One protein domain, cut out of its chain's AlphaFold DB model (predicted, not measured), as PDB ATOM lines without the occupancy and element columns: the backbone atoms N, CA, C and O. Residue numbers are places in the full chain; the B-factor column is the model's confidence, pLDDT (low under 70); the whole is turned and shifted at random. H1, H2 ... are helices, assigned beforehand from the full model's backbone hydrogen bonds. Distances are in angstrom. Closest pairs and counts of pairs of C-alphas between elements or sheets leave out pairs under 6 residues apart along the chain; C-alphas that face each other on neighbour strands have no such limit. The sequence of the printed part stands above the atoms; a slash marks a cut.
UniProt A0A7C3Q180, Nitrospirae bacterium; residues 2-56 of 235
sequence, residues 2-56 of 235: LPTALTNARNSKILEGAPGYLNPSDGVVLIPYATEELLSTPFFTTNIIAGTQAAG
ATOM      1  N   LEU A   2     241.454 142.852 217.759       74.56
ATOM      2  CA  LEU A   2     242.845 143.053 218.199       74.56
ATOM      3  C   LEU A   2     243.357 142.009 219.226       74.56
ATOM      4  O   LEU A   2     244.368 141.379 218.926       74.56
ATOM      5  N   PRO A   3     242.666 141.700 220.348       74.38
ATOM      6  CA  PRO A   3     243.152 140.679 221.290       74.38
ATOM      7  C   PRO A   3     243.296 139.281 220.669       74.38
ATOM      8  O   PRO A   3     244.270 138.569 220.919       74.38
ATOM      9  N   THR A   4     242.351 138.900 219.805       75.38
ATOM     10  CA  THR A   4     242.387 137.629 219.069       75.38
ATOM     11  C   THR A   4     243.543 137.597 218.071       75.38
ATOM     12  O   THR A   4     244.252 136.598 217.999       75.38
ATOM     13  N   ALA A   5     243.771 138.685 217.330       80.25
ATOM     14  CA  ALA A   5     244.870 138.792 216.374       80.25
ATOM     15  C   ALA A   5     246.239 138.699 217.069       80.25
ATOM     16  O   ALA A   5     247.100 137.946 216.620       80.25
ATOM     17  N   LEU A   6     246.410 139.391 218.201       82.31
ATOM     18  CA  LEU A   6     247.636 139.341 219.004       82.31
ATOM     19  C   LEU A   6     247.893 137.942 219.570       82.31
ATOM     20  O   LEU A   6     248.999 137.419 219.447       82.31
ATOM     21  N   THR A   7     246.858 137.297 220.116       80.00
ATOM     22  CA  THR A   7     246.947 135.909 220.598       80.00
ATOM     23  C   THR A   7     247.338 134.952 219.466       80.00
ATOM     24  O   THR A   7     248.240 134.126 219.623       80.00
ATOM     25  N   ASN A   8     246.713 135.086 218.294       85.75
ATOM     26  CA  ASN A   8     246.966 134.217 217.141       85.75
ATOM     27  C   ASN A   8     248.340 134.435 216.500       85.75
ATOM     28  O   ASN A   8     248.874 133.501 215.902       85.75
ATOM     29  N   ALA A   9     248.937 135.619 216.652       89.75
ATOM     30  CA  ALA A   9     250.294 135.887 216.187       89.75
ATOM     31  C   ALA A   9     251.355 135.062 216.936       89.75
ATOM     32  O   ALA A   9     252.481 134.947 216.452       89.75
ATOM     33  N   ARG A  10     251.016 134.490 218.108       90.12
ATOM     34  CA  ARG A  10     251.910 133.660 218.941       90.12
ATOM     35  C   ARG A  10     253.272 134.316 219.193       90.12
ATOM     36  O   ARG A  10     254.298 133.644 219.273       90.12
ATOM     37  N   ASN A  11     253.277 135.639 219.325       92.81
ATOM     38  CA  ASN A  11     254.478 136.432 219.522       92.81
ATOM     39  C   ASN A  11     254.328 137.265 220.796       92.81
ATOM     40  O   ASN A  11     253.665 138.301 220.801       92.81
ATOM     41  N   SER A  12     254.970 136.821 221.877       92.31
ATOM     42  CA  SER A  12     254.911 137.503 223.174       92.31
ATOM     43  C   SER A  12     255.473 138.926 223.137       92.31
ATOM     44  O   SER A  12     255.102 139.745 223.970       92.31
ATOM     45  N   LYS A  13     256.327 139.248 222.155       93.00
ATOM     46  CA  LYS A  13     256.963 140.568 222.038       93.00
ATOM     47  C   LYS A  13     255.994 141.675 221.631       93.00
ATOM     48  O   LYS A  13     256.330 142.834 221.824       93.00
ATOM     49  N   ILE A  14     254.832 141.335 221.069       91.00
ATOM     50  CA  ILE A  14     253.831 142.304 220.595       91.00
ATOM     51  C   ILE A  14     252.540 142.278 221.419       91.00
ATOM     52  O   ILE A  14     251.573 142.926 221.038       91.00
ATOM     53  N   LEU A  15     252.488 141.502 222.506       89.19
ATOM     54  CA  LEU A  15     251.332 141.491 223.403       89.19
ATOM     55  C   LEU A  15     251.258 142.794 224.194       89.19
ATOM     56  O   LEU A  15     252.284 143.415 224.446       89.19
ATOM     57  N   GLU A  16     250.060 143.187 224.615       85.00
ATOM     58  CA  GLU A  16     249.856 144.397 225.415       85.00
ATOM     59  C   GLU A  16     250.793 144.440 226.637       85.00
ATOM     60  O   GLU A  16     250.956 143.452 227.353       85.00
ATOM     61  N   GLY A  17     251.467 145.578 226.825       86.31
ATOM     62  CA  GLY A  17     252.511 145.769 227.841       86.31
ATOM     63  C   GLY A  17     253.918 145.300 227.440       86.31
ATOM     64  O   GLY A  17     254.884 145.646 228.119       86.31
ATOM     65  N   ALA A  18     254.078 144.557 226.341       90.81
ATOM     66  CA  ALA A  18     255.392 144.163 225.838       90.81
ATOM     67  C   ALA A  18     256.076 145.300 225.046       90.81
ATOM     68  O   ALA A  18     255.391 146.116 224.422       90.81
ATOM     69  N   PRO A  19     257.424 145.321 224.965       90.38
ATOM     70  CA  PRO A  19     258.162 146.379 224.268       90.38
ATOM     71  C   PRO A  19     257.848 146.531 222.776       90.38
ATOM     72  O   PRO A  19     258.141 147.570 222.210       90.38
ATOM     73  N   GLY A  20     257.282 145.526 222.104       91.75
ATOM     74  CA  GLY A  20     256.879 145.622 220.696       91.75
ATOM     75  C   GLY A  20     255.400 145.950 220.489       91.75
ATOM     76  O   GLY A  20     254.963 146.020 219.343       91.75
ATOM     77  N   TYR A  21     254.612 146.120 221.554       92.25
ATOM     78  CA  TYR A  21     253.202 146.477 221.430       92.25
ATOM     79  C   TYR A  21     253.033 147.911 220.935       92.25
ATOM     80  O   TYR A  21     253.708 148.833 221.400       92.25
ATOM     81  N   LEU A  22     252.095 148.086 220.011       91.88
ATOM     82  CA  LEU A  22     251.654 149.379 219.516       91.88
ATOM     83  C   LEU A  22     250.143 149.342 219.338       91.88
ATOM     84  O   LEU A  22     249.631 148.567 218.529       91.88
ATOM     85  N   ASN A  23     249.445 150.234 220.034       91.06
ATOM     86  CA  ASN A  23     248.095 150.612 219.659       91.06
ATOM     87  C   ASN A  23     248.150 151.925 218.858       91.06
ATOM     88  O   ASN A  23     248.243 153.002 219.444       91.06
ATOM     89  N   PRO A  24     248.069 151.886 217.515       92.12
ATOM     90  CA  PRO A  24     248.154 153.103 216.712       92.12
ATOM     91  C   PRO A  24     246.979 154.062 216.954       92.12
ATOM     92  O   PRO A  24     247.085 155.238 216.615       92.12
ATOM     93  N   SER A  25     245.879 153.587 217.548       91.62
ATOM     94  CA  SER A  25     244.699 154.403 217.850       91.62
ATOM     95  C   SER A  25     244.793 155.204 219.151       91.62
ATOM     96  O   SER A  25     243.861 155.946 219.457       91.62
ATOM     97  N   ASP A  26     245.882 155.094 219.917       91.81
ATOM     98  CA  ASP A  26     246.029 155.846 221.165       91.81
ATOM     99  C   ASP A  26     245.918 157.361 220.914       91.81
ATOM    100  O   ASP A  26     246.594 157.928 220.057       91.81
ATOM    101  N   GLY A  27     245.011 158.026 221.635       92.31
ATOM    102  CA  GLY A  27     244.689 159.445 221.437       92.31
ATOM    103  C   GLY A  27     243.604 159.729 220.388       92.31
ATOM    104  O   GLY A  27     243.145 160.867 220.288       92.31
ATOM    105  N   VAL A  28     243.131 158.723 219.643       94.56
ATOM    106  CA  VAL A  28     241.970 158.857 218.756       94.56
ATOM    107  C   VAL A  28     240.673 158.744 219.559       94.56
ATOM    108  O   VAL A  28     240.457 157.787 220.303       94.56
ATOM    109  N   VAL A  29     239.750 159.689 219.362       91.81
ATOM    110  CA  VAL A  29     238.396 159.594 219.930       91.81
ATOM    111  C   VAL A  29     237.567 158.630 219.091       91.81
ATOM    112  O   VAL A  29     236.977 159.007 218.074       91.81
ATOM    113  N   LEU A  30     237.514 157.373 219.522       90.88
ATOM    114  CA  LEU A  30     236.771 156.359 218.792       90.88
ATOM    115  C   LEU A  30     235.254 156.532 218.945       90.88
ATOM    116  O   LEU A  30     234.735 156.800 220.029       90.88
ATOM    117  N   ILE A  31     234.526 156.346 217.845       90.62
ATOM    118  CA  ILE A  31     233.060 156.385 217.828       90.62
ATOM    119  C   ILE A  31     232.540 155.043 218.356       90.62
ATOM    120  O   ILE A  31     232.832 154.024 217.731       90.62
ATOM    121  N   PRO A  32     231.781 155.001 219.463       86.50
ATOM    122  CA  PRO A  32     231.334 153.740 220.039       86.50
ATOM    123  C   PRO A  32     230.302 153.039 219.148       86.50
ATOM    124  O   PRO A  32     229.512 153.689 218.456       86.50
ATOM    125  N   TYR A  33     230.284 151.709 219.203       80.94
ATOM    126  CA  TYR A  33     229.135 150.924 218.745       80.94
ATOM    127  C   TYR A  33     228.003 150.984 219.775       80.94
ATOM    128  O   TYR A  33     228.258 151.067 220.979       80.94
ATOM    129  N   ALA A  34     226.756 150.908 219.310       77.75
ATOM    130  CA  ALA A  34     225.616 150.778 220.212       77.75
ATOM    131  C   ALA A  34     225.593 149.384 220.865       77.75
ATOM    132  O   ALA A  34     226.101 148.408 220.303       77.75
ATOM    133  N   THR A  35     224.997 149.271 222.055       72.69
ATOM    134  CA  THR A  35     224.925 148.000 222.796       72.69
ATOM    135  C   THR A  35     224.232 146.914 221.978       72.69
ATOM    136  O   THR A  35     224.697 145.777 221.939       72.69
ATOM    137  N   GLU A  36     223.160 147.270 221.279       73.44
ATOM    138  CA  GLU A  36     222.385 146.361 220.439       73.44
ATOM    139  C   GLU A  36     223.235 145.820 219.282       73.44
ATOM    140  O   GLU A  36     223.177 144.633 218.976       73.44
ATOM    141  N   GLU A  37     224.084 146.660 218.683       73.50
ATOM    142  CA  GLU A  37     224.992 146.263 217.599       73.50
ATOM    143  C   GLU A  37     226.037 145.262 218.094       73.50
ATOM    144  O   GLU A  37     226.261 144.225 217.469       73.50
ATOM    145  N   LEU A  38     226.623 145.526 219.261       72.94
ATOM    146  CA  LEU A  38     227.637 144.670 219.879       72.94
ATOM    147  C   LEU A  38     227.106 143.278 220.250       72.94
ATOM    148  O   LEU A  38     227.886 142.336 220.376       72.94
ATOM    149  N   LEU A  39     225.792 143.147 220.428       76.06
ATOM    150  CA  LEU A  39     225.114 141.882 220.711       76.06
ATOM    151  C   LEU A  39     224.503 141.238 219.458       76.06
ATOM    152  O   LEU A  39     224.049 140.098 219.517       76.06
ATOM    153  N   SER A  40     224.495 141.945 218.326       72.50
ATOM    154  CA  SER A  40     223.763 141.530 217.125       72.50
ATOM    155  C   SER A  40     224.472 140.475 216.276       72.50
ATOM    156  O   SER A  40     223.825 139.849 215.431       72.50
ATOM    157  N   THR A  41     225.781 140.266 216.471       70.62
ATOM    158  CA  THR A  41     226.574 139.328 215.665       70.62
ATOM    159  C   THR A  41     227.533 138.486 216.516       70.62
ATOM    160  O   THR A  41     228.078 138.963 217.521       70.62
ATOM    161  N   PRO A  42     227.815 137.233 216.100       70.56
ATOM    162  CA  PRO A  42     228.896 136.431 216.672       70.56
ATOM    163  C   PRO A  42     230.257 137.127 216.576       70.56
ATOM    164  O   PRO A  42     231.085 136.991 217.469       70.56
ATOM    165  N   PHE A  43     230.474 137.932 215.530       70.38
ATOM    166  CA  PHE A  43     231.716 138.675 215.351       70.38
ATOM    167  C   PHE A  43     232.031 139.556 216.565       70.38
ATOM    168  O   PHE A  43     233.139 139.490 217.102       70.38
ATOM    169  N   PHE A  44     231.074 140.353 217.046       66.75
ATOM    170  CA  PHE A  44     231.305 141.187 218.224       66.75
ATOM    171  C   PHE A  44     231.345 140.362 219.505       66.75
ATOM    172  O   PHE A  44     232.267 140.535 220.300       66.75
ATOM    173  N   THR A  45     230.410 139.432 219.699       65.50
ATOM    174  CA  THR A  45     230.319 138.672 220.955       65.50
ATOM    175  C   THR A  45     231.535 137.770 221.188       65.50
ATOM    176  O   THR A  45     232.088 137.783 222.287       65.50
ATOM    177  N   THR A  46     232.055 137.085 220.164       63.28
ATOM    178  CA  THR A  46     233.299 136.300 220.267       63.28
ATOM    179  C   THR A  46     234.507 137.189 220.577       63.28
ATOM    180  O   THR A  46     235.324 136.846 221.430       63.28
ATOM    181  N   ASN A  47     234.607 138.359 219.942       61.38
ATOM    182  CA  ASN A  47     235.696 139.307 220.193       61.38
ATOM    183  C   ASN A  47     235.621 139.947 221.589       61.38
ATOM    184  O   ASN A  47     236.655 140.215 222.199       61.38
ATOM    185  N   ILE A  48     234.412 140.184 222.099       63.62
ATOM    186  CA  ILE A  48     234.170 140.661 223.462       63.62
ATOM    187  C   ILE A  48     234.635 139.612 224.469       63.62
ATOM    188  O   ILE A  48     235.380 139.942 225.386       63.62
ATOM    189  N   ILE A  49     234.227 138.354 224.283       59.25
ATOM    190  CA  ILE A  49     234.592 137.249 225.174       59.25
ATOM    191  C   ILE A  49     236.113 137.058 225.191       59.25
ATOM    192  O   ILE A  49     236.703 136.989 226.269       59.25
ATOM    193  N   ALA A  50     236.755 137.049 224.019       58.31
ATOM    194  CA  ALA A  50     238.209 136.934 223.911       58.31
ATOM    195  C   ALA A  50     238.943 138.093 224.614       58.31
ATOM    196  O   ALA A  50     239.926 137.860 225.313       58.31
ATOM    197  N   GLY A  51     238.448 139.329 224.477       56.34
ATOM    198  CA  GLY A  51     239.012 140.497 225.162       56.34
ATOM    199  C   GLY A  51     238.883 140.424 226.686       56.34
ATOM    200  O   GLY A  51     239.844 140.707 227.395       56.34
ATOM    201  N   THR A  52     237.732 139.985 227.200       57.31
ATOM    202  CA  THR A  52     237.512 139.811 228.648       57.31
ATOM    203  C   THR A  52     238.399 138.714 229.242       57.31
ATOM    204  O   THR A  52     238.907 138.863 230.352       57.31
ATOM    205  N   GLN A  53     238.614 137.616 228.510       54.47
ATOM    206  CA  GLN A  53     239.479 136.518 228.955       54.47
ATOM    207  C   GLN A  53     240.966 136.902 228.961       54.47
ATOM    208  O   GLN A  53     241.684 136.514 229.878       54.47
ATOM    209  N   ALA A  54     241.420 137.699 227.989       54.50
ATOM    210  CA  ALA A  54     242.808 138.163 227.918       54.50
ATOM    211  C   ALA A  54     243.197 139.118 229.068       54.50
ATOM    212  O   ALA A  54     244.360 139.163 229.455       54.50
ATOM    213  N   ALA A  55     242.234 139.845 229.643       52.28
ATOM    214  CA  ALA A  55     242.469 140.869 230.666       52.28
ATOM    215  C   ALA A  55     242.299 140.390 232.126       52.28
ATOM    216  O   ALA A  55     242.167 141.209 233.034       52.28
ATOM    217  N   GLY A  56     242.259 139.078 232.382       46.25
ATOM    218  CA  GLY A  56     242.268 138.553 233.756       46.25
ATOM    219  C   GLY A  56     240.974 138.754 234.563       46.25
ATOM    220  O   GLY A  56     241.027 138.798 235.788       46.25
TER     221      GLY A  56
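What this domain is: This is residues 2 to 56 of the 235 residues of a protein of Nitrospirae bacterium (UniProt A0A7C3Q180). The longest helix, H3, makes one side of an open, loose ring, with H2 at a corner by its first residues and H1 meeting it near its last ones, at Pro 3 and Gly 51, about perpendicular to it. The long stretch of residues 9 to 34, with no named element, closes the ring in a wide arc round an empty middle, and residues 24 to 32 stick out. The printed part has 55 residues with three named helices, in the order H1, H2, H3, and no named strand. The class is all helix, though just 25 of the 55 residues are in named elements. The whole is loose, with a radius of gyration of the C-alphas of 12.9 A and spans of 36 by 24 by 18 A.

Where its parts are: H3, residues 42 to 54, is 18.0 A long from its first C-alpha to C-alpha 54 at (242.808, 138.163, 227.918). H2, residues 35 to 39, measures 6.5 A and begins with C-alpha 35 at (224.925, 148.000, 222.796). H1, residues 2 to 8, measures 9.8 A and begins with C-alpha 2 at (242.845, 143.053, 218.199).

How they stand to each other: H3 and H1 touch, their closest C-alphas being those of Gly 51 and Pro 3, 5.7 A apart. Their lines are about perpendicular, at 74 degrees. H2 and H3 only just touch, with 3 pairs of C-alphas within 8 A, and only at the corner by their link. H3 touches H2 with residues 44 to 45 alone; the closest C-alphas, of Phe 44 and Leu 38, are 5.3 A apart. H1 and H2 are apart. In H1, H2 and H3 every O i to N i+4 pair is within hydrogen-bond range.

The domain as a whole: The two C-alphas farthest apart are those of Pro 19 and Glu 36, at 36.0 A. The printed part has no cut. The link from H1 to H2, 26 residues, is long; that from H2 to H3, 2 residues, is tight. Residues 24 to 32 stand free. The mean pLDDT of the printed part is 78.2, and residues 44 to 56 are under 70.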